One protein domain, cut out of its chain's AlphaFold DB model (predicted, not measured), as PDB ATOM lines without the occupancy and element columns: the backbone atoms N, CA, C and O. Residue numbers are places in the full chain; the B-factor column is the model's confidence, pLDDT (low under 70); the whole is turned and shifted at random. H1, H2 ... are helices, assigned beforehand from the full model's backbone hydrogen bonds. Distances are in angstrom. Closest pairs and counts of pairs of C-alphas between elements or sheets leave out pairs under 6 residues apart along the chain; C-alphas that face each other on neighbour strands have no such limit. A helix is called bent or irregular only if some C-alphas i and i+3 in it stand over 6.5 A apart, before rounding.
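What this domain is: This is residues 154 to 253 of the 305 residues of the protein "Golgi apparatus protein 1" of Homo sapiens (UniProt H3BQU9). What shape would a first look show? The domain is an elongated body of helices in two parts: at one end H2, H3, H4 and H6 gather round the short helix H5, and at the other H1 and H8 lie side by side, reaching away from that group. H7 sits between the two parts and packs on H5. What is it made of? The printed part has 100 residues with eight named helices, H1 to H8 in order along the chain, and no named strand; the class is all helix. How tightly is it built? It is compact, with a radius of gyration of the C-alphas of 13.7 A and spans of 41 by 23 by 22 A.

How they stand to each other: Where does the longest helix stand? H1, residues 154 to 168, touches no helix but is near H8, residues 237 to 248. It is close but not clearly touching to H2, residues 170 to 179, with the C-alphas of Leu 166 and Phe 172 closest at 6.5 A, at a steep tilt of 61 degrees. Which helix is the hub? H5, residues 199 to 206, touches four helices: H4, residues 188 to 191, closest at C-alphas 190 and 200, 5.3 A; H7, residues 231 to 234, closest at C-alphas 202 and 231, 5.1 A; H6, residues 214 to 226; and H2. H5 touches residues 220 to 224 of H6 alone, about perpendicular at 78 degrees, closest at C-alphas 205 and 220, 6.4 A; H2 and H5 only just touch, with 3 pairs of C-alphas within 8 A, closest at C-alphas 176 and 201, 7.2 A. What of the rest? H3, residues 181 to 186, touches H4 only at the corner, and only just, with 3 pairs within 8 A, closest at C-alphas 184 and 191, 5.5 A. Are the backbones regular in their hydrogen bonds? Every O i to N i+4 pair is within hydrogen-bond range in H1, H2, H3, H5 and H6, and 6 of 8 are in H8; H4 and H7 are too short for such a pair.

Where its parts are: Where do the first and last helices lie? H1 begins at C-alpha 154, (134.832, 89.821, 85.638), and is 21.5 A long; H8 ends at C-alpha 248, (130.018, 99.086, 80.615), and is 15.5 A long. Is any helix irregular? H8 is, with C-alphas 240 and 243 at 7.6 A. How long are the other longer helices? H6 is 18.2 A and H2 14.2 A.

The domain as a whole: How far does it reach? The two C-alphas farthest apart, those of Asp 154 and Glu 186, are 41.6 A apart. Is it continuous and confident? The printed part has no cut and no long link; pLDDT is under 70 at residues 250 to 253.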
ATOM      1  N   ASP A 154     135.254  89.522  84.267       88.44
ATOM      2  CA  ASP A 154     134.832  89.821  85.638       88.44
ATOM      3  C   ASP A 154     136.033  90.042  86.572       88.44
ATOM      4  O   ASP A 154     136.066  91.049  87.287       88.44
ATOM      5  N   CYS A 155     137.066  89.191  86.502       91.25
ATOM      6  CA  CYS A 155     138.333  89.403  87.217       91.25
ATOM      7  C   CYS A 155     138.992  90.710  86.763       91.25
ATOM      8  O   CYS A 155     139.361  91.533  87.597       91.25
ATOM      9  N   ASN A 156     139.066  90.968  85.451       87.56
ATOM     10  CA  ASN A 156     139.573  92.231  84.904       87.56
ATOM     11  C   ASN A 156     138.869  93.448  85.524       87.56
ATOM     12  O   ASN A 156     139.525  94.383  85.991       87.56
ATOM     13  N   HIS A 157     137.536  93.436  85.559       87.25
ATOM     14  CA  HIS A 157     136.755  94.539  86.106       87.25
ATOM     15  C   HIS A 157     136.934  94.699  87.625       87.25
ATOM     16  O   HIS A 157     137.019  95.826  88.130       87.25
ATOM     17  N   LEU A 158     137.033  93.591  88.367       90.38
ATOM     18  CA  LEU A 158     137.360  93.607  89.793       90.38
ATOM     19  C   LEU A 158     138.738  94.241  90.032       90.38
ATOM     20  O   LEU A 158     138.865  95.148  90.858       90.38
ATOM     21  N   LEU A 159     139.762  93.795  89.298       89.69
ATOM     22  CA  LEU A 159     141.128  94.307  89.413       89.69
ATOM     23  C   LEU A 159     141.192  95.793  89.085       89.69
ATOM     24  O   LEU A 159     141.872  96.541  89.784       89.69
ATOM     25  N   TRP A 160     140.474  96.234  88.054       86.50
ATOM     26  CA  TRP A 160     140.407  97.641  87.681       86.50
ATOM     27  C   TRP A 160     139.836  98.504  88.815       86.50
ATOM     28  O   TRP A 160     140.454  99.490  89.220       86.50
ATOM     29  N   ASN A 161     138.705  98.094  89.399       87.31
ATOM     30  CA  ASN A 161     138.110  98.805  90.533       87.31
ATOM     31  C   ASN A 161     139.018  98.787  91.763       87.31
ATOM     32  O   ASN A 161     139.130  99.789  92.472       87.31
ATOM     33  N   TYR A 162     139.679  97.660  92.019       90.62
ATOM     34  CA  TYR A 162     140.622  97.533  93.122       90.62
ATOM     35  C   TYR A 162     141.821  98.478  92.952       90.62
ATOM     36  O   TYR A 162     142.151  99.214  93.882       90.62
ATOM     37  N   LYS A 163     142.412  98.530  91.752       88.12
ATOM     38  CA  LYS A 163     143.486  99.464  91.378       88.12
ATOM     39  C   LYS A 163     143.063 100.918  91.583       88.12
ATOM     40  O   LYS A 163     143.788 101.680  92.222       88.12
ATOM     41  N   LEU A 164     141.873 101.292  91.106       85.56
ATOM     42  CA  LEU A 164     141.341 102.641  91.293       85.56
ATOM     43  C   LEU A 164     141.187 102.980  92.781       85.56
ATOM     44  O   LEU A 164     141.719 103.992  93.238       85.56
ATOM     45  N   ASN A 165     140.525 102.112  93.549       88.88
ATOM     46  CA  ASN A 165     140.319 102.322  94.981       88.88
ATOM     47  C   ASN A 165     141.647 102.462  95.734       88.88
ATOM     48  O   ASN A 165     141.753 103.331  96.598       88.88
ATOM     49  N   LEU A 166     142.662 101.672  95.366       89.00
ATOM     50  CA  LEU A 166     144.002 101.751  95.943       89.00
ATOM     51  C   LEU A 166     144.644 103.122  95.694       89.00
ATOM     52  O   LEU A 166     145.184 103.716  96.621       89.00
ATOM     53  N   THR A 167     144.539 103.669  94.478       84.00
ATOM     54  CA  THR A 167     145.108 104.997  94.174       84.00
ATOM     55  C   THR A 167     144.431 106.150  94.905       84.00
ATOM     56  O   THR A 167     145.074 107.164  95.168       84.00
ATOM     57  N   THR A 168     143.156 105.999  95.260       86.06
ATOM     58  CA  THR A 168     142.396 107.001  96.018       86.06
ATOM     59  C   THR A 168     142.408 106.761  97.529       86.06
ATOM     60  O   THR A 168     141.844 107.561  98.272       86.06
ATOM     61  N   ASP A 169     143.030 105.679  98.010       89.38
ATOM     62  CA  ASP A 169     143.091 105.363  99.437       89.38
ATOM     63  C   ASP A 169     144.048 106.333 100.159       89.38
ATOM     64  O   ASP A 169     145.246 106.369  99.851       89.38
ATOM     65  N   PRO A 170     143.577 107.086 101.172       89.88
ATOM     66  CA  PRO A 170     144.436 107.949 101.979       89.88
ATOM     67  C   PRO A 170     145.617 107.219 102.631       89.88
ATOM     68  O   PRO A 170     146.655 107.830 102.877       89.88
ATOM     69  N   LYS A 171     145.495 105.917 102.924       90.38
ATOM     70  CA  LYS A 171     146.596 105.120 103.489       90.38
ATOM     71  C   LYS A 171     147.691 104.870 102.468       90.38
ATOM     72  O   LYS A 171     148.866 104.993 102.808       90.38
ATOM     73  N   PHE A 172     147.311 104.570 101.229       90.56
ATOM     74  CA  PHE A 172     148.258 104.437 100.129       90.56
ATOM     75  C   PHE A 172     148.973 105.768  99.865       90.56
ATOM     76  O   PHE A 172     150.197 105.805  99.735       90.56
ATOM     77  N   GLU A 173     148.231 106.880  99.880       90.38
ATOM     78  CA  GLU A 173     148.821 108.213  99.756       90.38
ATOM     79  C   GLU A 173     149.776 108.538 100.916       90.38
ATOM     80  O   GLU A 173     150.848 109.085 100.682       90.38
ATOM     81  N   SER A 174     149.432 108.166 102.151       92.88
ATOM     82  CA  SER A 174     150.289 108.378 103.326       92.88
ATOM     83  C   SER A 174     151.643 107.671 103.194       92.88
ATOM     84  O   SER A 174     152.683 108.281 103.430       92.88
ATOM     85  N   VAL A 175     151.649 106.412 102.734       93.50
ATOM     86  CA  VAL A 175     152.896 105.676 102.458       93.50
ATOM     87  C   VAL A 175     153.716 106.395 101.390       93.50
ATOM     88  O   VAL A 175     154.916 106.596 101.567       93.50
ATOM     89  N   ALA A 176     153.073 106.835 100.309       92.56
ATOM     90  CA  ALA A 176     153.747 107.580  99.257       92.56
ATOM     91  C   ALA A 176     154.322 108.917  99.769       92.56
ATOM     92  O   ALA A 176     155.440 109.271  99.402       92.56
ATOM     93  N   ARG A 177     153.613 109.630 100.658       92.75
ATOM     94  CA  ARG A 177     154.111 110.863 101.294       92.75
ATOM     95  C   ARG A 177     155.329 110.624 102.167       92.75
ATOM     96  O   ARG A 177     156.229 111.456 102.161       92.75
ATOM     97  N   GLU A 178     155.361 109.516 102.896       94.75
ATOM     98  CA  GLU A 178     156.496 109.195 103.757       94.75
ATOM     99  C   GLU A 178     157.724 108.791 102.933       94.75
ATOM    100  O   GLU A 178     158.810 109.322 103.139       94.75
ATOM    101  N   VAL A 179     157.543 107.913 101.941       96.00
ATOM    102  CA  VAL A 179     158.640 107.428 101.087       96.00
ATOM    103  C   VAL A 179     159.206 108.529 100.181       96.00
ATOM    104  O   VAL A 179     160.389 108.508  99.863       96.00
ATOM    105  N   CYS A 180     158.377 109.492  99.768       95.50
ATOM    106  CA  CYS A 180     158.756 110.593  98.876       95.50
ATOM    107  C   CYS A 180     158.822 111.957  99.575       95.50
ATOM    108  O   CYS A 180     158.688 112.997  98.926       95.50
ATOM    109  N   LYS A 181     158.999 111.982 100.899       94.69
ATOM    110  CA  LYS A 181     158.900 113.196 101.719       94.69
ATOM    111  C   LYS A 181     159.795 114.338 101.229       94.69
ATOM    112  O   LYS A 181     159.343 115.483 101.131       94.69
ATOM    113  N   SER A 182     161.049 114.029 100.902       92.94
ATOM    114  CA  SER A 182     162.034 115.013 100.439       92.94
ATOM    115  C   SER A 182     161.636 115.571  99.073       92.94
ATOM    116  O   SER A 182     161.481 116.781  98.914       92.94
ATOM    117  N   THR A 183     161.334 114.684  98.121       93.44
ATOM    118  CA  THR A 183     160.869 115.049  96.775       93.44
ATOM    119  C   THR A 183     159.597 115.901  96.797       93.44
ATOM    120  O   THR A 183     159.505 116.887  96.073       93.44
ATOM    121  N   ILE A 184     158.617 115.574  97.644       93.06
ATOM    122  CA  ILE A 184     157.375 116.356  97.774       93.06
ATOM    123  C   ILE A 184     157.662 117.768  98.296       93.06
ATOM    124  O   ILE A 184     157.015 118.727  97.878       93.06
ATOM    125  N   THR A 185     158.641 117.911  99.189       90.81
ATOM    126  CA  THR A 185     159.039 119.217  99.730       90.81
ATOM    127  C   THR A 185     159.721 120.082  98.664       90.81
ATOM    128  O   THR A 185     159.510 121.296  98.620       90.81
ATOM    129  N   GLU A 186     160.508 119.467  97.780       91.06
ATOM    130  CA  GLU A 186     161.167 120.139  96.655       91.06
ATOM    131  C   GLU A 186     160.169 120.526  95.550       91.06
ATOM    132  O   GLU A 186     160.226 121.629  94.999       91.06
ATOM    133  N   ILE A 187     159.204 119.651  95.261       89.19
ATOM    134  CA  ILE A 187     158.209 119.824  94.200       89.19
ATOM    135  C   ILE A 187     156.896 120.336  94.802       89.19
ATOM    136  O   ILE A 187     155.936 119.590  95.003       89.19
ATOM    137  N   LYS A 188     156.833 121.649  95.058       85.00
ATOM    138  CA  LYS A 188     155.699 122.290  95.755       85.00
ATOM    139  C   LYS A 188     154.321 122.012  95.136       85.00
ATOM    140  O   LYS A 188     153.349 121.903  95.870       85.00
ATOM    141  N   GLU A 189     154.225 121.846  93.812       86.00
ATOM    142  CA  GLU A 189     152.966 121.417  93.165       86.00
ATOM    143  C   GLU A 189     152.400 120.122  93.730       86.00
ATOM    144  O   GLU A 189     151.193 120.040  93.923       86.00
ATOM    145  N   CYS A 190     153.245 119.126  93.996       88.69
ATOM    146  CA  CYS A 190     152.771 117.832  94.469       88.69
ATOM    147  C   CYS A 190     152.360 117.881  95.946       88.69
ATOM    148  O   CYS A 190     151.530 117.081  96.379       88.69
ATOM    149  N   ALA A 191     152.908 118.824  96.719       87.62
ATOM    150  CA  ALA A 191     152.549 119.024  98.119       87.62
ATOM    151  C   ALA A 191     151.124 119.581  98.289       87.62
ATOM    152  O   ALA A 191     150.423 119.162  99.211       87.62
ATOM    153  N   ASP A 192     150.692 120.460  97.375       86.25
ATOM    154  CA  ASP A 192     149.409 121.182  97.417       86.25
ATOM    155  C   ASP A 192     148.205 120.377  96.874       86.25
ATOM    156  O   ASP A 192     147.076 120.892  96.794       86.25
ATOM    157  N   GLU A 193     148.432 119.126  96.464       87.44
ATOM    158  CA  GLU A 193     147.378 118.245  95.966       87.44
ATOM    159  C   GLU A 193     146.494 117.708  97.110       87.44
ATOM    160  O   GLU A 193     146.996 117.365  98.188       87.44
ATOM    161  N   PRO A 194     145.167 117.616  96.896       83.31
ATOM    162  CA  PRO A 194     144.229 117.162  97.910       83.31
ATOM    163  C   PRO A 194     144.403 115.669  98.202       83.31
ATOM    164  O   PRO A 194     144.534 114.850  97.289       83.31
ATOM    165  N   VAL A 195     144.317 115.330  99.487       84.88
ATOM    166  CA  VAL A 195     144.440 113.954  99.977       84.88
ATOM    167  C   VAL A 195     143.234 113.105  99.562       84.88
ATOM    168  O   VAL A 195     142.097 113.579  99.562       84.88
ATOM    169  N   GLY A 196     143.470 111.833  99.234       81.75
ATOM    170  CA  GLY A 196     142.432 110.838  98.937       81.75
ATOM    171  C   GLY A 196     141.885 110.906  97.510       81.75
ATOM    172  O   GLY A 196     140.854 110.312  97.200       81.75
ATOM    173  N   LYS A 197     142.551 111.655  96.627       83.12
ATOM    174  CA  LYS A 197     142.191 111.764  95.206       83.12
ATOM    175  C   LYS A 197     143.189 111.089  94.262       83.12
ATOM    176  O   LYS A 197     142.938 111.026  93.068       83.12
ATOM    177  N   GLY A 198     144.327 110.614  94.773       84.56
ATOM    178  CA  GLY A 198     145.393 110.015  93.960       84.56
ATOM    179  C   GLY A 198     146.230 111.020  93.154       84.56
ATOM    180  O   GLY A 198     147.197 110.638  92.495       84.56
ATOM    181  N   TYR A 199     145.916 112.318  93.239       87.31
ATOM    182  CA  TYR A 199     146.577 113.378  92.464       87.31
ATOM    183  C   TYR A 199     148.029 113.594  92.861       87.31
ATOM    184  O   TYR A 199     148.866 113.837  91.998       87.31
ATOM    185  N   MET A 200     148.354 113.420  94.142       90.06
ATOM    186  CA  MET A 200     149.732 113.514  94.612       90.06
ATOM    187  C   MET A 200     150.635 112.470  93.933       90.06
ATOM    188  O   MET A 200     151.711 112.809  93.446       90.06
ATOM    189  N   VAL A 201     150.188 111.210  93.833       89.31
ATOM    190  CA  VAL A 201     150.965 110.154  93.159       89.31
ATOM    191  C   VAL A 201     151.053 110.437  91.660       89.31
ATOM    192  O   VAL A 201     152.136 110.326  91.093       89.31
ATOM    193  N   SER A 202     149.963 110.891  91.029       88.56
ATOM    194  CA  SER A 202     149.999 111.331  89.626       88.56
ATOM    195  C   SER A 202     151.020 112.448  89.390       88.56
ATOM    196  O   SER A 202     151.738 112.402  88.396       88.56
ATOM    197  N   CYS A 203     151.114 113.421  90.296       90.00
ATOM    198  CA  CYS A 203     152.088 114.505  90.213       90.00
ATOM    199  C   CYS A 203     153.531 113.979  90.302       90.00
ATOM    200  O   CYS A 203     154.378 114.344  89.491       90.00
ATOM    201  N   LEU A 204     153.807 113.061  91.233       91.00
ATOM    202  CA  LEU A 204     155.128 112.439  91.362       91.00
ATOM    203  C   LEU A 204     155.519 111.638  90.111       91.00
ATOM    204  O   LEU A 204     156.672 111.693  89.689       91.00
ATOM    205  N   VAL A 205     154.569 110.944  89.477       90.19
ATOM    206  CA  VAL A 205     154.802 110.226  88.211       90.19
ATOM    207  C   VAL A 205     155.161 111.188  87.075       90.19
ATOM    208  O   VAL A 205     156.106 110.918  86.327       90.19
ATOM    209  N   ASP A 206     154.467 112.326  86.967       88.31
ATOM    210  CA  ASP A 206     154.769 113.366  85.971       88.31
ATOM    211  C   ASP A 206     156.181 113.953  86.165       88.31
ATOM    212  O   ASP A 206     156.846 114.331  85.197       88.31
ATOM    213  N   HIS A 207     156.672 113.964  87.407       89.62
ATOM    214  CA  HIS A 207     158.007 114.424  87.775       89.62
ATOM    215  C   HIS A 207     159.028 113.305  87.995       89.62
ATOM    216  O   HIS A 207     160.102 113.585  88.524       89.62
ATOM    217  N   ARG A 208     158.767 112.066  87.549       90.06
ATOM    218  CA  ARG A 208     159.642 110.910  87.837       90.06
ATOM    219  C   ARG A 208     161.124 111.143  87.513       90.06
ATOM    220  O   ARG A 208     161.985 110.677  88.243       90.06
ATOM    221  N   GLY A 209     161.420 111.887  86.441       89.19
ATOM    222  CA  GLY A 209     162.791 112.189  86.010       89.19
ATOM    223  C   GLY A 209     163.520 113.211  86.888       89.19
ATOM    224  O   GLY A 209     164.741 113.301  86.826       89.19
ATOM    225  N   ASN A 210     162.785 113.955  87.715       90.88
ATOM    226  CA  ASN A 210     163.327 114.925  88.664       90.88
ATOM    227  C   ASN A 210     163.515 114.317  90.065       90.88
ATOM    228  O   ASN A 210     164.040 114.987  90.949       90.88
ATOM    229  N   ILE A 211     163.075 113.072  90.287       93.00
ATOM    230  CA  ILE A 211     163.196 112.385  91.574       93.00
ATOM    231  C   ILE A 211     164.624 111.861  91.716       93.00
ATOM    232  O   ILE A 211     165.010 110.886  91.075       93.00
ATOM    233  N   THR A 212     165.408 112.507  92.573       91.69
ATOM    234  CA  THR A 212     166.793 112.112  92.880       91.69
ATOM    235  C   THR A 212     166.864 111.053  93.982       91.69
ATOM    236  O   THR A 212     167.813 110.269  94.040       91.69
ATOM    237  N   GLU A 213     165.852 110.998  94.849       94.19
ATOM    238  CA  GLU A 213     165.766 110.048  95.953       94.19
ATOM    239  C   GLU A 213     165.467 108.632  95.442       94.19
ATOM    240  O   GLU A 213     164.387 108.349  94.920       94.19
ATOM    241  N   TYR A 214     166.418 107.715  95.638       94.56
ATOM    242  CA  TYR A 214     166.331 106.343  95.128       94.56
ATOM    243  C   TYR A 214     165.073 105.600  95.603       94.56
ATOM    244  O   TYR A 214     164.398 104.965  94.797       94.56
ATOM    245  N   GLN A 215     164.733 105.699  96.892       95.50
ATOM    246  CA  GLN A 215     163.576 104.999  97.466       95.50
ATOM    247  C   GLN A 215     162.257 105.505  96.873       95.50
ATOM    248  O   GLN A 215     161.419 104.703  96.461       95.50
ATOM    249  N   CYS A 216     162.108 106.825  96.740       96.00
ATOM    250  CA  CYS A 216     160.953 107.423  96.084       96.00
ATOM    251  C   CYS A 216     160.875 107.032  94.603       96.00
ATOM    252  O   CYS A 216     159.823 106.599  94.134       96.00
ATOM    253  N   HIS A 217     161.990 107.101  93.869       94.81
ATOM    254  CA  HIS A 217     162.020 106.731  92.456       94.81
ATOM    255  C   HIS A 217     161.615 105.262  92.245       94.81
ATOM    256  O   HIS A 217     160.805 104.960  91.364       94.81
ATOM    257  N   GLN A 218     162.135 104.344  93.068       94.62
ATOM    258  CA  GLN A 218     161.766 102.924  93.036       94.62
ATOM    259  C   GLN A 218     160.288 102.715  93.368       94.62
ATOM    260  O   GLN A 218     159.594 102.004  92.643       94.62
ATOM    261  N   TYR A 219     159.790 103.369  94.418       93.25
ATOM    262  CA  TYR A 219     158.387 103.292  94.811       93.25
ATOM    263  C   TYR A 219     157.458 103.756  93.686       93.25
ATOM    264  O   TYR A 219     156.555 103.021  93.291       93.25
ATOM    265  N   ILE A 220     157.707 104.938  93.119       92.62
ATOM    266  CA  ILE A 220     156.894 105.490  92.032       92.62
ATOM    267  C   ILE A 220     156.968 104.605  90.790       92.62
ATOM    268  O   ILE A 220     155.932 104.304  90.203       92.62
ATOM    269  N   THR A 221     158.155 104.118  90.421       90.88
ATOM    270  CA  THR A 221     158.322 103.210  89.275       90.88
ATOM    271  C   THR A 221     157.535 101.916  89.476       90.88
ATOM    272  O   THR A 221     156.768 101.520  88.599       90.88
ATOM    273  N   LYS A 222     157.663 101.289  90.652       89.69
ATOM    274  CA  LYS A 222     156.972 100.038  90.976       89.69
ATOM    275  C   LYS A 222     155.454 100.218  91.016       89.69
ATOM    276  O   LYS A 222     154.730  99.425  90.425       89.69
ATOM    277  N   MET A 223     154.956 101.273  91.658       89.19
ATOM    278  CA  MET A 223     153.515 101.536  91.720       89.19
ATOM    279  C   MET A 223     152.936 101.908  90.348       89.19
ATOM    280  O   MET A 223     151.827 101.480  90.024       89.19
ATOM    281  N   THR A 224     153.709 102.611  89.510       86.25
ATOM    282  CA  THR A 224     153.346 102.891  88.108       86.25
ATOM    283  C   THR A 224     153.227 101.620  87.283       86.25
ATOM    284  O   THR A 224     152.302 101.488  86.490       86.25
ATOM    285  N   ALA A 225     154.111 100.649  87.498       85.12
ATOM    286  CA  ALA A 225     153.946  99.341  86.883       85.12
ATOM    287  C   ALA A 225     152.652  98.674  87.385       85.12
ATOM    288  O   ALA A 225     151.767  98.416  86.580       85.12
ATOM    289  N   ILE A 226     152.484  98.508  88.705       85.19
ATOM    290  CA  ILE A 226     151.462  97.630  89.318       85.19
ATOM    291  C   ILE A 226     150.020  98.158  89.267       85.19
ATOM    292  O   ILE A 226     149.067  97.366  89.237       85.19
ATOM    293  N   ILE A 227     149.807  99.470  89.258       84.75
ATOM    294  CA  ILE A 227     148.452 100.013  89.395       84.75
ATOM    295  C   ILE A 227     147.962 100.585  88.066       84.75
ATOM    296  O   ILE A 227     147.042 100.021  87.473       84.75
ATOM    297  N   PHE A 228     148.611 101.631  87.555       78.19
ATOM    298  CA  PHE A 228     148.325 102.208  86.241       78.19
ATOM    299  C   PHE A 228     149.616 102.645  85.555       78.19
ATOM    300  O   PHE A 228     150.351 103.462  86.094       78.19
ATOM    301  N   SER A 229     149.857 102.191  84.326       71.44
ATOM    302  CA  SER A 229     151.013 102.640  83.538       71.44
ATOM    303  C   SER A 229     150.942 104.130  83.179       71.44
ATOM    304  O   SER A 229     151.973 104.773  82.989       71.44
ATOM    305  N   ASP A 230     149.727 104.687  83.101       72.75
ATOM    306  CA  ASP A 230     149.471 106.107  82.872       72.75
ATOM    307  C   ASP A 230     148.600 106.694  83.995       72.75
ATOM    308  O   ASP A 230     147.370 106.693  83.935       72.75
ATOM    309  N   TYR A 231     149.251 107.221  85.035       75.81
ATOM    310  CA  TYR A 231     148.578 107.860  86.172       75.81
ATOM    311  C   TYR A 231     147.821 109.140  85.800       75.81
ATOM    312  O   TYR A 231     146.978 109.588  86.578       75.81
ATOM    313  N   ARG A 232     148.046 109.714  84.609       73.69
ATOM    314  CA  ARG A 232     147.283 110.885  84.152       73.69
ATOM    315  C   ARG A 232     145.807 110.547  83.976       73.69
ATOM    316  O   ARG A 232     144.971 111.424  84.161       73.69
ATOM    317  N   LEU A 233     145.489 109.282  83.690       73.69
ATOM    318  CA  LEU A 233     144.116 108.786  83.601       73.69
ATOM    319  C   LEU A 233     143.362 108.932  84.924       73.69
ATOM    320  O   LEU A 233     142.153 109.109  84.921       73.69
ATOM    321  N   ILE A 234     144.058 108.896  86.060       75.19
ATOM    322  CA  ILE A 234     143.434 109.002  87.385       75.19
ATOM    323  C   ILE A 234     142.916 110.423  87.628       75.19
ATOM    324  O   ILE A 234     141.913 110.613  88.310       75.19
ATOM    325  N   CYS A 235     143.570 111.430  87.049       74.31
ATOM    326  CA  CYS A 235     143.197 112.821  87.247       74.31
ATOM    327  C   CYS A 235     142.165 113.295  86.220       74.31
ATOM    328  O   CYS A 235     142.441 113.357  85.024       74.31
ATOM    329  N   GLY A 236     140.977 113.679  86.697       72.81
ATOM    330  CA  GLY A 236     139.890 114.216  85.872       72.81
ATOM    331  C   GLY A 236     139.127 113.142  85.096       72.81
ATOM    332  O   GLY A 236     137.925 113.015  85.282       72.81
ATOM    333  N   PHE A 237     139.814 112.302  84.315       78.50
ATOM    334  CA  PHE A 237     139.152 111.253  83.528       78.50
ATOM    335  C   PHE A 237     138.375 110.265  84.410       78.50
ATOM    336  O   PHE A 237     137.235 109.936  84.099       78.50
ATOM    337  N   MET A 238     138.935 109.838  85.548       78.69
ATOM    338  CA  MET A 238     138.194 108.958  86.461       78.69
ATOM    339  C   MET A 238     137.026 109.653  87.159       78.69
ATOM    340  O   MET A 238     136.061 108.976  87.493       78.69
ATOM    341  N   ASP A 239     137.078 110.966  87.388       77.88
ATOM    342  CA  ASP A 239     135.942 111.672  87.993       77.88
ATOM    343  C   ASP A 239     134.735 111.665  87.029       77.88
ATOM    344  O   ASP A 239     133.608 111.437  87.473       77.88
ATOM    345  N   ASP A 240     134.979 111.811  85.723       82.56
ATOM    346  CA  ASP A 240     133.930 111.884  84.699       82.56
ATOM    347  C   ASP A 240     133.458 110.496  84.222       82.56
ATOM    348  O   ASP A 240     132.263 110.254  84.066       82.56
ATOM    349  N   CYS A 241     134.384 109.551  84.024       82.62
ATOM    350  CA  CYS A 241     134.098 108.272  83.361       82.62
ATOM    351  C   CYS A 241     133.877 107.092  84.320       82.62
ATOM    352  O   CYS A 241     133.566 105.988  83.871       82.62
ATOM    353  N   LYS A 242     134.014 107.270  85.644       83.31
ATOM    354  CA  LYS A 242     133.893 106.158  86.610       83.31
ATOM    355  C   LYS A 242     132.552 105.436  86.530       83.31
ATOM    356  O   LYS A 242     132.516 104.216  86.690       83.31
ATOM    357  N   ASN A 243     131.451 106.159  86.335       87.00
ATOM    358  CA  ASN A 243     130.135 105.531  86.245       87.00
ATOM    359  C   ASN A 243     130.021 104.662  84.986       87.00
ATOM    360  O   ASN A 243     129.640 103.497  85.079       87.00
ATOM    361  N   ASP A 244     130.437 105.200  83.843       85.44
ATOM    362  CA  ASP A 244     130.386 104.496  82.563       85.44
ATOM    363  C   ASP A 244     131.254 103.242  82.594       85.44
ATOM    364  O   ASP A 244     130.808 102.177  82.187       85.44
ATOM    365  N   ILE A 245     132.441 103.324  83.193       83.44
ATOM    366  CA  ILE A 245     133.316 102.168  83.407       83.44
ATOM    367  C   ILE A 245     132.633 101.086  84.255       83.44
ATOM    368  O   ILE A 245     132.730  99.895  83.959       83.44
ATOM    369  N   ASN A 246     131.908 101.472  85.305       83.62
ATOM    370  CA  ASN A 246     131.198 100.513  86.151       83.62
ATOM    371  C   ASN A 246     130.013  99.846  85.445       83.62
ATOM    372  O   ASN A 246     129.757  98.665  85.692       83.62
ATOM    373  N   ILE A 247     129.314 100.584  84.581       86.00
ATOM    374  CA  ILE A 247     128.163 100.089  83.814       86.00
ATOM    375  C   ILE A 247     128.622  99.209  82.653       86.00
ATOM    376  O   ILE A 247     128.145  98.090  82.496       86.00
ATOM    377  N   LEU A 248     129.554  99.714  81.849       85.06
ATOM    378  CA  LEU A 248     130.018  99.086  80.615       85.06
ATOM    379  C   LEU A 248     131.119  98.051  80.854       85.06
ATOM    380  O   LEU A 248     131.519  97.363  79.921       85.06
ATOM    381  N   LYS A 249     131.627  97.952  82.090       79.50
ATOM    382  CA  LYS A 249     132.709  97.039  82.490       79.50
ATOM    383  C   LYS A 249     134.000  97.216  81.677       79.50
ATOM    384  O   LYS A 249     134.830  96.316  81.626       79.50
ATOM    385  N   CYS A 250     134.200  98.394  81.087       69.12
ATOM    386  CA  CYS A 250     135.393  98.760  80.324       69.12
ATOM    387  C   CYS A 250     136.507  99.320  81.234       69.12
ATOM    388  O   CYS A 250     136.295  99.539  82.418       69.12
ATOM    389  N   GLY A 251     137.725  99.515  80.716       62.78
ATOM    390  CA  GLY A 251     138.842 100.104  81.484       62.78
ATOM    391  C   GLY A 251     140.111  99.253  81.561       62.78
ATOM    392  O   GLY A 251     141.142  99.740  82.025       62.78
ATOM    393  N   SER A 252     140.075  98.017  81.058       61.94
ATOM    394  CA  SER A 252     141.286  97.240  80.788       61.94
ATOM    395  C   SER A 252     141.837  97.645  79.419       61.94
ATOM    396  O   SER A 252     141.303  97.242  78.393       61.94
ATOM    397  N   ILE A 253     142.868  98.493  79.389       52.34
ATOM    398  CA  ILE A 253     143.630  98.755  78.161       52.34
ATOM    399  C   ILE A 253     144.740  97.709  78.120       52.34
ATOM    400  O   ILE A 253     145.775  97.872  78.774       52.34
TER     401      ILE A 253